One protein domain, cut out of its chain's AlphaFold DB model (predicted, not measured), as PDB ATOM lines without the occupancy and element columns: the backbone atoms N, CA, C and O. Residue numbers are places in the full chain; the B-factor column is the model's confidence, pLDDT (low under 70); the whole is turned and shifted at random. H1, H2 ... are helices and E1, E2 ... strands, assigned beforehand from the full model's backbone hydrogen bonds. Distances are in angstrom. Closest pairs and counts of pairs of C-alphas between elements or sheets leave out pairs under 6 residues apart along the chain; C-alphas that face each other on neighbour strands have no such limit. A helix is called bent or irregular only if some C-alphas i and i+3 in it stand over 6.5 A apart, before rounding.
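AT A GLANCE: This is residues 52 to 82 and 118 to 198 of the 390 residues of the protein "Matrixin family metalloprotease" of Proteobacteria bacterium (UniProt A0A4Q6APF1). Two four-stranded sheets lie face to face as a sandwich, their strands crossed nearly at right angles, with the short helix H1 beside the strands of the sheet E2 E3 E4 E5. The chain passes from that strongly twisted, curled sheet to the other, E1 E8 E7 E6, at the tight link from E5 to E6. The 112 printed residues hold one named helix and eight named strands, in the order H1 E1 E2 E3 E4 E5 E6 E7 E8; both sheets are antiparallel and the class is mostly strand. The whole is compact and rounded, with a radius of gyration of the C-alphas of 13.5 A and spans of 34 by 30 by 27 A.

IN THESE COORDINATES: Residues 52 to 64 hold no named element. H1, residues 65 to 71, begins at C-alpha 65 (43.789, -3.304, 18.180) and measures 10.9 A; it is irregular, with C-alphas 66 and 69 being 8.5 A apart. E1, residues 74 to 82, is 23.8 A long and bends by 53 degrees at residue 77. After the cut come E2, residues 119 to 124, 15.5 A; E3, residues 127 to 132, 16.4 A; E4, residues 143 to 148, 15.5 A; and E5, residues 151 to 157, 17.5 A. E6, residues 163 to 169, is 18.3 A long, E7, residues 175 to 183, 26.7 A, and E8, residues 188 to 197, 30.0 A, ending at C-alpha 197 (42.564, -2.114, 37.017).

HOW THE PARTS SIT: E2 E3 E4 E5 form a meander, each strand the antiparallel neighbour of the one before, as do E6 E7 E8. N 122 and O 129 of the hairpin E2 and E3 are 2.8 A apart, N 130 and O 143 of E3 and E4 2.7 A, and N 144 and O 156 of E4 and E5 2.8 A, each within hydrogen-bond range. So are N 165 and O 179 of E6 and E7, 2.8 A, N 193 and O 178 of E7 and E8, 2.8 A, and N 75 and O 196 of E1 and E8, 2.8 A. The facing parts of the sandwich, two sheets face to face, are 10.2 A centre to centre, with strands at 87 degrees. The closest C-alphas of E5 and E6 are those of Leu 154 and Pro 164, 6.4 A. H1 is on the sheet E2 E3 E4 E5 at a height over the sheet of 7.5 A; its closest C-alphas to E5 are those of Ala 65 and Lys 151, 5.1 A. In H1, 0 of 3 O i to N i+4 pairs and 1 of 4 O i to N i+3 pairs are within hydrogen-bond range.

THE WHOLE: The C-alphas of Asp 54 and Pro 135, the two farthest apart, are 41.7 A apart. Residues 83 to 117 are not printed, and C-alphas 82 and 118 are 26.2 A apart across the cut. Of the links that are printed whole, E3 to E4 is short and the others are tight. Mean pLDDT of the printed part is 88.8; residues 135 to 138 and residue 186 are under 70.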
ATOM      1  N   ILE A  52      26.089 -21.664  30.000       93.38
ATOM      2  CA  ILE A  52      25.917 -20.533  29.086       93.38
ATOM      3  C   ILE A  52      24.756 -20.753  28.116       93.38
ATOM      4  O   ILE A  52      24.555 -19.948  27.199       93.38
ATOM      5  N   ALA A  53      23.968 -21.808  28.326       88.44
ATOM      6  CA  ALA A  53      22.766 -22.071  27.562       88.44
ATOM      7  C   ALA A  53      21.808 -20.879  27.692       88.44
ATOM      8  O   ALA A  53      21.604 -20.332  28.776       88.44
ATOM      9  N   ASP A  54      21.242 -20.457  26.563       87.62
ATOM     10  CA  ASP A  54      20.342 -19.301  26.442       87.62
ATOM     11  C   ASP A  54      20.958 -17.922  26.764       87.62
ATOM     12  O   ASP A  54      20.234 -16.923  26.793       87.62
ATOM     13  N   SER A  55      22.277 -17.829  26.964       93.94
ATOM     14  CA  SER A  55      22.947 -16.546  27.196       93.94
ATOM     15  C   SER A  55      23.176 -15.752  25.903       93.94
ATOM     16  O   SER A  55      23.392 -16.304  24.821       93.94
ATOM     17  N   VAL A  56      23.149 -14.421  26.007       95.06
ATOM     18  CA  VAL A  56      23.522 -13.515  24.915       95.06
ATOM     19  C   VAL A  56      25.043 -13.380  24.892       95.06
ATOM     20  O   VAL A  56      25.619 -12.765  25.778       95.06
ATOM     21  N   GLN A  57      25.700 -13.955  23.890       94.25
ATOM     22  CA  GLN A  57      27.161 -13.944  23.770       94.25
ATOM     23  C   GLN A  57      27.663 -12.737  22.963       94.25
ATOM     24  O   GLN A  57      26.996 -12.281  22.034       94.25
ATOM     25  N   ASP A  58      28.872 -12.272  23.280       93.12
ATOM     26  CA  ASP A  58      29.578 -11.230  22.520       93.12
ATOM     27  C   ASP A  58      30.994 -11.706  22.205       93.12
ATOM     28  O   ASP A  58      31.877 -11.707  23.063       93.12
ATOM     29  N   LYS A  59      31.179 -12.128  20.955       92.88
ATOM     30  CA  LYS A  59      32.440 -12.653  20.422       92.88
ATOM     31  C   LYS A  59      33.183 -11.628  19.566       92.88
ATOM     32  O   LYS A  59      34.185 -11.977  18.956       92.88
ATOM     33  N   SER A  60      32.697 -10.386  19.485       85.56
ATOM     34  CA  SER A  60      33.152  -9.390  18.500       85.56
ATOM     35  C   SER A  60      34.553  -8.813  18.758       85.56
ATOM     36  O   SER A  60      35.016  -7.955  18.007       85.56
ATOM     37  N   GLY A  61      35.242  -9.312  19.784       78.44
ATOM     38  CA  GLY A  61      36.578  -8.889  20.181       78.44
ATOM     39  C   GLY A  61      36.549  -7.844  21.292       78.44
ATOM     40  O   GLY A  61      35.619  -7.053  21.436       78.44
ATOM     41  N   PHE A  62      37.589  -7.870  22.118       74.94
ATOM     42  CA  PHE A  62      37.594  -7.205  23.417       74.94
ATOM     43  C   PHE A  62      37.858  -5.692  23.346       74.94
ATOM     44  O   PHE A  62      37.291  -4.892  24.095       74.94
ATOM     45  N   SER A  63      38.760  -5.278  22.460       80.38
ATOM     46  CA  SER A  63      39.196  -3.888  22.329       80.38
ATOM     47  C   SER A  63      39.678  -3.598  20.913       80.38
ATOM     48  O   SER A  63      39.929  -4.514  20.131       80.38
ATOM     49  N   ASP A  64      39.785  -2.311  20.572       81.75
ATOM     50  CA  ASP A  64      40.406  -1.905  19.314       81.75
ATOM     51  C   ASP A  64      41.901  -2.229  19.349       81.75
ATOM     52  O   ASP A  64      42.616  -1.803  20.263       81.75
ATOM     53  N   ALA A  65      42.385  -2.924  18.320       81.56
ATOM     54  CA  ALA A  65      43.789  -3.304  18.180       81.56
ATOM     55  C   ALA A  65      44.731  -2.086  18.120       81.56
ATOM     56  O   ALA A  65      45.915  -2.193  18.407       81.56
ATOM     57  N   SER A  66      44.219  -0.894  17.807       83.38
ATOM     58  CA  SER A  66      44.990   0.354  17.828       83.38
ATOM     59  C   SER A  66      45.216   0.933  19.231       83.38
ATOM     60  O   SER A  66      46.000   1.869  19.377       83.38
ATOM     61  N   ASN A  67      44.541   0.413  20.264       84.69
ATOM     62  CA  ASN A  67      44.579   0.955  21.625       84.69
ATOM     63  C   ASN A  67      44.667  -0.146  22.697       84.69
ATOM     64  O   ASN A  67      44.058  -0.039  23.764       84.69
ATOM     65  N   TYR A  68      45.406  -1.223  22.421       86.88
ATOM     66  CA  TYR A  68      45.555  -2.339  23.360       86.88
ATOM     67  C   TYR A  68      46.340  -1.966  24.622       86.88
ATOM     68  O   TYR A  68      46.029  -2.479  25.689       86.88
ATOM     69  N   ALA A  69      47.282  -1.020  24.538       86.31
ATOM     70  CA  ALA A  69      48.133  -0.611  25.663       86.31
ATOM     71  C   ALA A  69      47.334  -0.070  26.865       86.31
ATOM     72  O   ALA A  69      47.785  -0.105  28.005       86.31
ATOM     73  N   ARG A  70      46.087   0.379  26.652       86.81
ATOM     74  CA  ARG A  70      45.179   0.754  27.752       86.81
ATOM     75  C   ARG A  70      44.836  -0.416  28.681       86.81
ATOM     76  O   ARG A  70      44.179  -0.196  29.694       86.81
ATOM     77  N   LEU A  71      45.165  -1.646  28.304       88.12
ATOM     78  CA  LEU A  71      44.893  -2.859  29.065       88.12
ATOM     79  C   LEU A  71      46.089  -3.285  29.931       88.12
ATOM     80  O   LEU A  71      45.904  -4.071  30.851       88.12
ATOM     81  N   ASP A  72      47.272  -2.698  29.726       88.81
ATOM     82  CA  ASP A  72      48.470  -2.941  30.555       88.81
ATOM     83  C   ASP A  72      48.281  -2.470  32.011       88.81
ATOM     84  O   ASP A  72      49.082  -2.740  32.896       88.81
ATOM     85  N   GLN A  73      47.200  -1.733  32.277       87.31
ATOM     86  CA  GLN A  73      46.810  -1.309  33.618       87.31
ATOM     87  C   GLN A  73      45.949  -2.341  34.356       87.31
ATOM     88  O   GLN A  73      45.424  -1.996  35.408       87.31
ATOM     89  N   PHE A  74      45.715  -3.537  33.816       89.62
ATOM     90  CA  PHE A  74      44.877  -4.559  34.448       89.62
ATOM     91  C   PHE A  74      45.718  -5.719  34.996       89.62
ATOM     92  O   PHE A  74      46.696  -6.125  34.387       89.62
ATOM     93  N   THR A  75      45.299  -6.261  36.138       86.06
ATOM     94  CA  THR A  75      45.887  -7.419  36.827       86.06
ATOM     95  C   THR A  75      44.851  -8.533  36.882       86.06
ATOM     96  O   THR A  75      43.668  -8.255  37.104       86.06
ATOM     97  N   MET A  76      45.262  -9.785  36.675       86.12
ATOM     98  CA  MET A  76      44.357 -10.925  36.801       86.12
ATOM     99  C   MET A  76      44.044 -11.161  38.282       86.12
ATOM    100  O   MET A  76      44.945 -11.253  39.108       86.12
ATOM    101  N   VAL A  77      42.760 -11.265  38.622       83.25
ATOM    102  CA  VAL A  77      42.298 -11.492  40.005       83.25
ATOM    103  C   VAL A  77      41.613 -12.833  40.199       83.25
ATOM    104  O   VAL A  77      41.374 -13.229  41.336       83.25
ATOM    105  N   GLY A  78      41.273 -13.527  39.113       83.31
ATOM    106  CA  GLY A  78      40.581 -14.800  39.208       83.31
ATOM    107  C   GLY A  78      40.513 -15.548  37.887       83.31
ATOM    108  O   GLY A  78      40.482 -14.953  36.809       83.31
ATOM    109  N   ARG A  79      40.441 -16.872  38.011       86.69
ATOM    110  CA  ARG A  79      40.163 -17.833  36.944       86.69
ATOM    111  C   ARG A  79      39.128 -18.817  37.474       86.69
ATOM    112  O   ARG A  79      39.267 -19.295  38.599       86.69
ATOM    113  N   VAL A  80      38.105 -19.099  36.679       86.25
ATOM    114  CA  VAL A  80      37.068 -20.090  36.993       86.25
ATOM    115  C   VAL A  80      36.913 -21.018  35.809       86.25
ATOM    116  O   VAL A  80      36.815 -20.547  34.679       86.25
ATOM    117  N   GLU A  81      36.861 -22.321  36.069       86.75
ATOM    118  CA  GLU A  81      36.767 -23.331  35.021       86.75
ATOM    119  C   GLU A  81      35.641 -24.319  35.283       86.75
ATOM    120  O   GLU A  81      35.406 -24.747  36.414       86.75
ATOM    121  N   PHE A  82      34.976 -24.697  34.200       86.19
ATOM    122  CA  PHE A  82      33.955 -25.727  34.162       86.19
ATOM    123  C   PHE A  82      34.290 -26.671  33.008       86.19
ATOM    124  O   PHE A  82      34.336 -26.243  31.856       86.19
ATOM    125  N   ASP A 118      51.594  -7.928  36.967       79.50
ATOM    126  CA  ASP A 118      51.920  -6.796  36.093       79.50
ATOM    127  C   ASP A 118      51.759  -7.244  34.634       79.50
ATOM    128  O   ASP A 118      52.727  -7.376  33.875       79.50
ATOM    129  N   TYR A 119      50.512  -7.549  34.260       87.25
ATOM    130  CA  TYR A 119      50.185  -7.981  32.906       87.25
ATOM    131  C   TYR A 119      50.389  -6.854  31.899       87.25
ATOM    132  O   TYR A 119      49.792  -5.783  32.008       87.25
ATOM    133  N   ALA A 120      51.165  -7.137  30.858       89.94
ATOM    134  CA  ALA A 120      51.407  -6.199  29.775       89.94
ATOM    135  C   ALA A 120      51.423  -6.897  28.418       89.94
ATOM    136  O   ALA A 120      51.703  -8.096  28.305       89.94
ATOM    137  N   PHE A 121      51.139  -6.121  27.376       91.12
ATOM    138  CA  PHE A 121      51.255  -6.575  26.003       91.12
ATOM    139  C   PHE A 121      52.707  -6.582  25.505       91.12
ATOM    140  O   PHE A 121      53.430  -5.590  25.590       91.12
ATOM    141  N   THR A 122      53.115  -7.686  24.886       90.94
ATOM    142  CA  THR A 122      54.335  -7.797  24.085       90.94
ATOM    143  C   THR A 122      53.987  -8.253  22.674       90.94
ATOM    144  O   THR A 122      53.153  -9.130  22.462       90.94
ATOM    145  N   GLN A 123      54.616  -7.645  21.670       89.94
ATOM    146  CA  GLN A 123      54.362  -8.008  20.280       89.94
ATOM    147  C   GLN A 123      55.258  -9.169  19.842       89.94
ATOM    148  O   GLN A 123      56.481  -9.091  19.960       89.94
ATOM    149  N   GLU A 124      54.652 -10.215  19.278       88.00
ATOM    150  CA  GLU A 124      55.356 -11.354  18.689       88.00
ATOM    151  C   GLU A 124      54.881 -11.582  17.248       88.00
ATOM    152  O   GLU A 124      53.827 -12.159  16.967       88.00
ATOM    153  N   GLY A 125      55.667 -11.075  16.295       86.62
ATOM    154  CA  GLY A 125      55.287 -11.079  14.887       86.62
ATOM    155  C   GLY A 125      54.016 -10.256  14.647       86.62
ATOM    156  O   GLY A 125      54.022  -9.033  14.799       86.62
ATOM    157  N   LYS A 126      52.939 -10.928  14.228       86.75
ATOM    158  CA  LYS A 126      51.622 -10.310  13.983       86.75
ATOM    159  C   LYS A 126      50.664 -10.404  15.170       86.75
ATOM    160  O   LYS A 126      49.620  -9.765  15.125       86.75
ATOM    161  N   SER A 127      51.004 -11.191  16.183       90.06
ATOM    162  CA  SER A 127      50.147 -11.417  17.341       90.06
ATOM    163  C   SER A 127      50.628 -10.587  18.525       90.06
ATOM    164  O   SER A 127      51.783 -10.148  18.590       90.06
ATOM    165  N   LEU A 128      49.726 -10.377  19.473       93.50
ATOM    166  CA  LEU A 128      49.990  -9.682  20.720       93.50
ATOM    167  C   LEU A 128      49.872 -10.680  21.868       93.50
ATOM    168  O   LEU A 128      48.841 -11.326  22.023       93.50
ATOM    169  N   LEU A 129      50.923 -10.815  22.666       94.12
ATOM    170  CA  LEU A 129      50.903 -11.612  23.884       94.12
ATOM    171  C   LEU A 129      50.589 -10.713  25.068       94.12
ATOM    172  O   LEU A 129      51.246  -9.699  25.247       94.12
ATOM    173  N   TYR A 130      49.633 -11.097  25.893       93.31
ATOM    174  CA  TYR A 130      49.317 -10.460  27.159       93.31
ATOM    175  C   TYR A 130      49.713 -11.418  28.277       93.31
ATOM    176  O   TYR A 130      49.152 -12.508  28.399       93.31
ATOM    177  N   ARG A 131      50.730 -11.047  29.051       91.12
ATOM    178  CA  ARG A 131      51.315 -11.908  30.085       91.12
ATOM    179  C   ARG A 131      51.817 -11.088  31.253       91.12
ATOM    180  O   ARG A 131      52.179  -9.926  31.071       91.12
ATOM    181  N   ASP A 132      51.885 -11.722  32.412       87.12
ATOM    182  CA  ASP A 132      52.551 -11.142  33.566       87.12
ATOM    183  C   ASP A 132      54.044 -10.939  33.270       87.12
ATOM    184  O   ASP A 132      54.703 -11.792  32.668       87.12
ATOM    185  N   THR A 133      54.565  -9.775  33.643       83.56
ATOM    186  CA  THR A 133      55.972  -9.407  33.461       83.56
ATOM    187  C   THR A 133      56.790  -9.523  34.749       83.56
ATOM    188  O   THR A 133      58.013  -9.358  34.705       83.56
ATOM    189  N   ALA A 134      56.153  -9.835  35.882       79.12
ATOM    190  CA  ALA A 134      56.825 -10.018  37.158       79.12
ATOM    191  C   ALA A 134      57.730 -11.276  37.146       79.12
ATOM    192  O   ALA A 134      57.278 -12.354  36.753       79.12
ATOM    193  N   PRO A 135      58.996 -11.184  37.612       66.25
ATOM    194  CA  PRO A 135      59.967 -12.286  37.551       66.25
ATOM    195  C   PRO A 135      59.538 -13.572  38.268       66.25
ATOM    196  O   PRO A 135      59.936 -14.658  37.862       66.25
ATOM    197  N   ASP A 136      58.728 -13.451  39.321       67.31
ATOM    198  CA  ASP A 136      58.325 -14.575  40.176       67.31
ATOM    199  C   ASP A 136      56.996 -15.219  39.730       67.31
ATOM    200  O   ASP A 136      56.476 -16.117  40.396       67.31
ATOM    201  N   HIS A 137      56.413 -14.750  38.621       67.31
ATOM    202  CA  HIS A 137      55.075 -15.121  38.153       67.31
ATOM    203  C   HIS A 137      55.114 -16.015  36.899       67.31
ATOM    204  O   HIS A 137      54.227 -15.954  36.053       67.31
ATOM    205  N   GLU A 138      56.102 -16.916  36.805       61.62
ATOM    206  CA  GLU A 138      56.263 -17.865  35.682       61.62
ATOM    207  C   GLU A 138      55.043 -18.782  35.440       61.62
ATOM    208  O   GLU A 138      54.926 -19.386  34.380       61.62
ATOM    209  N   ASN A 139      54.124 -18.875  36.406       70.88
ATOM    210  CA  ASN A 139      52.950 -19.751  36.358       70.88
ATOM    211  C   ASN A 139      51.656 -19.065  35.885       70.88
ATOM    212  O   ASN A 139      50.601 -19.701  35.860       70.88
ATOM    213  N   TYR A 140      51.695 -17.768  35.581       80.25
ATOM    214  CA  TYR A 140      50.517 -17.036  35.124       80.25
ATOM    215  C   TYR A 140      50.241 -17.304  33.637       80.25
ATOM    216  O   TYR A 140      51.188 -17.364  32.849       80.25
ATOM    217  N   PRO A 141      48.963 -17.432  33.225       88.75
ATOM    218  CA  PRO A 141      48.622 -17.742  31.844       88.75
ATOM    219  C   PRO A 141      49.068 -16.634  30.888       88.75
ATOM    220  O   PRO A 141      48.905 -15.440  31.172       88.75
ATOM    221  N   VAL A 142      49.584 -17.046  29.732       92.69
ATOM    222  CA  VAL A 142      49.943 -16.195  28.598       92.69
ATOM    223  C   VAL A 142      48.802 -16.211  27.591       92.69
ATOM    224  O   VAL A 142      48.512 -17.235  26.974       92.69
ATOM    225  N   PHE A 143      48.182 -15.057  27.372       95.00
ATOM    226  CA  PHE A 143      47.080 -14.906  26.428       95.00
ATOM    227  C   PHE A 143      47.606 -14.369  25.101       95.00
ATOM    228  O   PHE A 143      48.265 -13.334  25.068       95.00
ATOM    229  N   LYS A 144      47.291 -15.025  23.990       96.12
ATOM    230  CA  LYS A 144      47.627 -14.532  22.654       96.12
ATOM    231  C   LYS A 144      46.393 -13.973  21.969       96.12
ATOM    232  O   LYS A 144      45.398 -14.674  21.811       96.12
ATOM    233  N   PHE A 145      46.500 -12.739  21.507       95.31
ATOM    234  CA  PHE A 145      45.479 -12.050  20.742       95.31
ATOM    235  C   PHE A 145      45.925 -11.872  19.294       95.31
ATOM    236  O   PHE A 145      47.064 -11.477  19.022       95.31
ATOM    237  N   ASP A 146      44.996 -12.117  18.378       93.00
ATOM    238  CA  ASP A 146      45.127 -11.797  16.964       93.00
ATOM    239  C   ASP A 146      44.238 -10.592  16.615       93.00
ATOM    240  O   ASP A 146      43.222 -10.332  17.267       93.00
ATOM    241  N   ASP A 147      44.655  -9.816  15.612       91.94
ATOM    242  CA  ASP A 147      43.865  -8.708  15.067       91.94
ATOM    243  C   ASP A 147      42.904  -9.240  13.997       91.94
ATOM    244  O   ASP A 147      43.315  -9.604  12.890       91.94
ATOM    245  N   GLU A 148      41.615  -9.262  14.329       91.56
ATOM    246  CA  GLU A 148      40.541  -9.633  13.417       91.56
ATOM    247  C   GLU A 148      39.640  -8.425  13.151       91.56
ATOM    248  O   GLU A 148      38.757  -8.075  13.932       91.56
ATOM    249  N   GLY A 149      39.868  -7.751  12.021       88.31
ATOM    250  CA  GLY A 149      39.040  -6.611  11.618       88.31
ATOM    251  C   GLY A 149      39.202  -5.378  12.515       88.31
ATOM    252  O   GLY A 149      38.244  -4.622  12.684       88.31
ATOM    253  N   GLY A 150      40.394  -5.157  13.079       90.62
ATOM    254  CA  GLY A 150      40.698  -4.039  13.973       90.62
ATOM    255  C   GLY A 150      40.362  -4.316  15.437       90.62
ATOM    256  O   GLY A 150      40.418  -3.393  16.256       90.62
ATOM    257  N   LYS A 151      40.000  -5.555  15.777       92.38
ATOM    258  CA  LYS A 151      39.628  -5.986  17.125       92.38
ATOM    259  C   LYS A 151      40.585  -7.054  17.628       92.38
ATOM    260  O   LYS A 151      40.980  -7.937  16.876       92.38
ATOM    261  N   LEU A 152      40.914  -6.987  18.916       92.38
ATOM    262  CA  LEU A 152      41.670  -8.041  19.582       92.38
ATOM    263  C   LEU A 152      40.774  -9.232  19.905       92.38
ATOM    264  O   LEU A 152      39.829  -9.111  20.691       92.38
ATOM    265  N   VAL A 153      41.120 -10.380  19.334       94.81
ATOM    266  CA  VAL A 153      40.440 -11.656  19.549       94.81
ATOM    267  C   VAL A 153      41.432 -12.640  20.163       94.81
ATOM    268  O   VAL A 153      42.496 -12.894  19.606       94.81
ATOM    269  N   LEU A 154      41.102 -13.162  21.344       95.56
ATOM    270  CA  LEU A 154      41.889 -14.164  22.055       95.56
ATOM    271  C   LEU A 154      41.878 -15.482  21.272       95.56
ATOM    272  O   LEU A 154      40.821 -16.080  21.092       95.56
ATOM    273  N   SER A 155      43.045 -15.928  20.819       95.81
ATOM    274  CA  SER A 155      43.187 -17.122  19.982       95.81
ATOM    275  C   SER A 155      43.929 -18.260  20.673       95.81
ATOM    276  O   SER A 155      43.678 -19.425  20.356       95.81
ATOM    277  N   GLN A 156      44.822 -17.956  21.624       96.81
ATOM    278  CA  GLN A 156      45.536 -18.978  22.395       96.81
ATOM    279  C   GLN A 156      45.694 -18.608  23.871       96.81
ATOM    280  O   GLN A 156      45.805 -17.431  24.217       96.81
ATOM    281  N   ILE A 157      45.764 -19.629  24.723       94.62
ATOM    282  CA  ILE A 157      46.181 -19.534  26.126       94.62
ATOM    283  C   ILE A 157      47.290 -20.558  26.335       94.62
ATOM    284  O   ILE A 157      47.105 -21.728  26.015       94.62
ATOM    285  N   ASP A 158      48.455 -20.112  26.801       91.81
ATOM    286  CA  ASP A 158      49.637 -20.961  27.022       91.81
ATOM    287  C   ASP A 158      50.049 -21.776  25.780       91.81
ATOM    288  O   ASP A 158      50.568 -22.886  25.860       91.81
ATOM    289  N   GLY A 159      49.814 -21.203  24.594       92.25
ATOM    290  CA  GLY A 159      50.084 -21.830  23.296       92.25
ATOM    291  C   GLY A 159      48.975 -22.759  22.787       92.25
ATOM    292  O   GLY A 159      48.967 -23.080  21.597       92.25
ATOM    293  N   GLU A 160      48.009 -23.123  23.629       93.88
ATOM    294  CA  GLU A 160      46.855 -23.940  23.254       93.88
ATOM    295  C   GLU A 160      45.751 -23.089  22.632       93.88
ATOM    296  O   GLU A 160      45.481 -21.971  23.066       93.88
ATOM    297  N   SER A 161      45.102 -23.610  21.589       96.44
ATOM    298  CA  SER A 161      44.065 -22.858  20.867       96.44
ATOM    299  C   SER A 161      42.765 -22.790  21.664       96.44
ATOM    300  O   SER A 161      42.317 -23.794  22.220       96.44
ATOM    301  N   VAL A 162      42.127 -21.620  21.663       96.75
ATOM    302  CA  VAL A 162      40.850 -21.383  22.347       96.75
ATOM    303  C   VAL A 162      39.834 -20.718  21.417       96.75
ATOM    304  O   VAL A 162      40.198 -20.032  20.466       96.75
ATOM    305  N   GLU A 163      38.547 -20.918  21.689       96.75
ATOM    306  CA  GLU A 163      37.438 -20.234  21.024       96.75
ATOM    307  C   GLU A 163      36.830 -19.192  21.979       96.75
ATOM    308  O   GLU A 163      36.329 -19.553  23.046       96.75
ATOM    309  N   PRO A 164      36.799 -17.902  21.614       96.12
ATOM    310  CA  PRO A 164      36.090 -16.892  22.385       96.12
ATOM    311  C   PRO A 164      34.591 -17.168  22.486       96.12
ATOM    312  O   PRO A 164      33.905 -17.403  21.487       96.12
ATOM    313  N   VAL A 165      34.061 -17.059  23.700       97.06
ATOM    314  CA  VAL A 165      32.626 -17.176  23.976       97.06
ATOM    315  C   VAL A 165      32.038 -15.816  24.318       97.06
ATOM    316  O   VAL A 165      31.021 -15.433  23.741       97.06
ATOM    317  N   HIS A 166      32.659 -15.078  25.241       97.44
ATOM    318  CA  HIS A 166      32.168 -13.763  25.635       97.44
ATOM    319  C   HIS A 166      33.255 -12.868  26.218       97.44
ATOM    320  O   HIS A 166      34.029 -13.280  27.082       97.44
ATOM    321  N   TYR A 167      33.255 -11.613  25.791       96.38
ATOM    322  CA  TYR A 167      34.059 -10.546  26.364       96.38
ATOM    323  C   TYR A 167      33.183  -9.612  27.192       96.38
ATOM    324  O   TYR A 167      32.106  -9.229  26.742       96.38
ATOM    325  N   SER A 168      33.661  -9.192  28.364       96.12
ATOM    326  CA  SER A 168      32.968  -8.180  29.162       96.12
ATOM    327  C   SER A 168      33.936  -7.121  29.675       96.12
ATOM    328  O   SER A 168      35.022  -7.418  30.168       96.12
ATOM    329  N   MET A 169      33.527  -5.861  29.560       94.62
ATOM    330  CA  MET A 169      34.169  -4.716  30.193       94.62
ATOM    331  C   MET A 169      33.145  -4.090  31.125       94.62
ATOM    332  O   MET A 169      32.026  -3.774  30.712       94.62
ATOM    333  N   LYS A 170      33.518  -3.880  32.385       94.50
ATOM    334  CA  LYS A 170      32.640  -3.201  33.328       94.50
ATOM    335  C   LYS A 170      32.371  -1.772  32.851       94.50
ATOM    336  O   LYS A 170      33.282  -1.098  32.380       94.50
ATOM    337  N   ASN A 171      31.147  -1.274  33.021       93.31
ATOM    338  CA  ASN A 171      30.711   0.035  32.512       93.31
ATOM    339  C   ASN A 171      31.577   1.215  32.987       93.31
ATOM    340  O   ASN A 171      31.659   2.237  32.312       93.31
ATOM    341  N   ASN A 172      32.223   1.090  34.148       91.38
ATOM    342  CA  ASN A 172      33.135   2.100  34.686       91.38
ATOM    343  C   ASN A 172      34.595   1.943  34.209       91.38
ATOM    344  O   ASN A 172      35.434   2.753  34.586       91.38
ATOM    345  N   GLY A 173      34.905   0.920  33.408       91.69
ATOM    346  CA  GLY A 173      36.243   0.635  32.884       91.69
ATOM    347  C   GLY A 173      37.235   0.086  33.914       91.69
ATOM    348  O   GLY A 173      38.431   0.059  33.640       91.69
ATOM    349  N   GLU A 174      36.770  -0.320  35.098       92.06
ATOM    350  CA  GLU A 174      37.644  -0.724  36.210       92.06
ATOM    351  C   GLU A 174      37.935  -2.227  36.247       92.06
ATOM    352  O   GLU A 174      38.812  -2.662  36.988       92.06
ATOM    353  N   ALA A 175      37.202  -3.028  35.476       93.56
ATOM    354  CA  ALA A 175      37.380  -4.471  35.414       93.56
ATOM    355  C   ALA A 175      36.996  -5.012  34.036       93.56
ATOM    356  O   ALA A 175      36.140  -4.442  33.355       93.56
ATOM    357  N   MET A 176      37.612  -6.123  33.651       95.31
ATOM    358  CA  MET A 176      37.341  -6.832  32.406       95.31
ATOM    359  C   MET A 176      37.361  -8.341  32.621       95.31
ATOM    360  O   MET A 176      37.965  -8.827  33.576       95.31
ATOM    361  N   SER A 177      36.707  -9.083  31.736       95.69
ATOM    362  CA  SER A 177      36.741 -10.537  31.758       95.69
ATOM    363  C   SER A 177      36.691 -11.143  30.361       95.69
ATOM    364  O   SER A 177      36.148 -10.557  29.415       95.69
ATOM    365  N   PHE A 178      37.236 -12.351  30.256       95.06
ATOM    366  CA  PHE A 178      37.194 -13.185  29.061       95.06
ATOM    367  C   PHE A 178      36.560 -14.516  29.427       95.06
ATOM    368  O   PHE A 178      36.948 -15.112  30.427       95.06
ATOM    369  N   LEU A 179      35.629 -15.000  28.617       96.94
ATOM    370  CA  LEU A 179      35.162 -16.376  28.655       96.94
ATOM    371  C   LEU A 179      35.533 -17.042  27.344       96.94
ATOM    372  O   LEU A 179      35.175 -16.560  26.265       96.94
ATOM    373  N   VAL A 180      36.234 -18.158  27.462       97.00
ATOM    374  CA  VAL A 180      36.684 -18.957  26.334       97.00
ATOM    375  C   VAL A 180      36.258 -20.401  26.498       97.00
ATOM    376  O   VAL A 180      36.054 -20.891  27.608       97.00
ATOM    377  N   ARG A 181      36.166 -21.072  25.362       96.00
ATOM    378  CA  ARG A 181      36.042 -22.509  25.245       96.00
ATOM    379  C   ARG A 181      37.379 -23.073  24.787       96.00
ATOM    380  O   ARG A 181      37.985 -22.555  23.853       96.00
ATOM    381  N   SER A 182      37.824 -24.154  25.399       93.88
ATOM    382  CA  SER A 182      38.981 -24.920  24.945       93.88
ATOM    383  C   SER A 182      38.646 -26.409  24.915       93.88
ATOM    384  O   SER A 182      37.582 -26.842  25.372       93.88
ATOM    385  N   LYS A 183      39.538 -27.198  24.315       89.00
ATOM    386  CA  LYS A 183      39.464 -28.656  24.349       89.00
ATOM    387  C   LYS A 183      40.618 -29.171  25.199       89.00
ATOM    388  O   LYS A 183      41.763 -29.116  24.761       89.00
ATOM    389  N   GLY A 184      40.305 -29.636  26.401       77.44
ATOM    390  CA  GLY A 184      41.265 -30.288  27.285       77.44
ATOM    391  C   GLY A 184      41.367 -31.788  27.012       77.44
ATOM    392  O   GLY A 184      40.678 -32.333  26.146       77.44
ATOM    393  N   GLU A 185      42.199 -32.471  27.801       74.19
ATOM    394  CA  GLU A 185      42.253 -33.943  27.824       74.19
ATOM    395  C   GLU A 185      40.898 -34.566  28.201       74.19
ATOM    396  O   GLU A 185      40.583 -35.679  27.789       74.19
ATOM    397  N   GLU A 186      40.102 -33.827  28.971       68.31
ATOM    398  CA  GLU A 186      38.884 -34.300  29.629       68.31
ATOM    399  C   GLU A 186      37.618 -33.976  28.814       68.31
ATOM    400  O   GLU A 186      36.577 -34.588  29.006       68.31
ATOM    401  N   GLY A 187      37.729 -33.122  27.791       82.62
ATOM    402  CA  GLY A 187      36.621 -32.743  26.917       82.62
ATOM    403  C   GLY A 187      36.575 -31.239  26.699       82.62
ATOM    404  O   GLY A 187      37.612 -30.568  26.664       82.62
ATOM    405  N   THR A 188      35.377 -30.696  26.503       87.50
ATOM    406  CA  THR A 188      35.186 -29.246  26.420       87.50
ATOM    407  C   THR A 188      35.410 -28.588  27.780       87.50
ATOM    408  O   THR A 188      34.893 -29.048  28.787       87.50
ATOM    409  N   VAL A 189      36.148 -27.479  27.821       89.00
ATOM    410  CA  VAL A 189      36.333 -26.667  29.033       89.00
ATOM    411  C   VAL A 189      35.871 -25.243  28.754       89.00
ATOM    412  O   VAL A 189      36.225 -24.665  27.728       89.00
ATOM    413  N   LEU A 190      35.080 -24.678  29.663       92.62
ATOM    414  CA  LEU A 190      34.767 -23.255  29.717       92.62
ATOM    415  C   LEU A 190      35.606 -22.593  30.806       92.62
ATOM    416  O   LEU A 190      35.449 -22.914  31.985       92.62
ATOM    417  N   SER A 191      36.441 -21.636  30.416       93.00
ATOM    418  CA  SER A 191      37.332 -20.913  31.327       93.00
ATOM    419  C   SER A 191      37.019 -19.421  31.294       93.00
ATOM    420  O   SER A 191      37.074 -18.785  30.237       93.00
ATOM    421  N   ALA A 192      36.688 -18.859  32.454       94.19
ATOM    422  CA  ALA A 192      36.502 -17.430  32.660       94.19
ATOM    423  C   ALA A 192      37.710 -16.831  33.382       94.19
ATOM    424  O   ALA A 192      38.109 -17.320  34.438       94.19
ATOM    425  N   PHE A 193      38.249 -15.742  32.850       93.19
ATOM    426  CA  PHE A 193      39.373 -14.996  33.409       93.19
ATOM    427  C   PHE A 193      38.912 -13.590  33.758       93.19
ATOM    428  O   PHE A 193      38.254 -12.940  32.946       93.19
ATOM    429  N   TYR A 194      39.258 -13.117  34.951       92.25
ATOM    430  CA  TYR A 194      38.814 -11.833  35.482       92.25
ATOM    431  C   TYR A 194      40.008 -10.955  35.802       92.25
ATOM    432  O   TYR A 194      40.962 -11.398  36.440       92.25
ATOM    433  N   PHE A 195      39.919  -9.689  35.412       91.94
ATOM    434  CA  PHE A 195      40.964  -8.707  35.624       91.94
ATOM    435  C   PHE A 195      40.387  -7.421  36.201       91.94
ATOM    436  O   PHE A 195      39.283  -7.003  35.844       91.94
ATOM    437  N   VAL A 196      41.161  -6.754  37.050       90.31
ATOM    438  CA  VAL A 196      40.830  -5.429  37.592       90.31
ATOM    439  C   VAL A 196      41.942  -4.451  37.296       90.31
ATOM    440  O   VAL A 196      43.103  -4.827  37.176       90.31
ATOM    441  N   LYS A 197      41.592  -3.177  37.195       89.75
ATOM    442  CA  LYS A 197      42.564  -2.114  37.017       89.75
ATOM    443  C   LYS A 197      43.446  -1.976  38.262       89.75
ATOM    444  O   LYS A 197      42.942  -1.836  39.377       89.75
ATOM    445  N   LEU A 198      44.759  -1.976  38.057       81.62
ATOM    446  CA  LEU A 198      45.778  -1.762  39.072       81.62
ATOM    447  C   LEU A 198      45.550  -0.427  39.781       81.62
ATOM    448  O   LEU A 198      45.437   0.639  39.168       81.62
TER     449      LEU A 198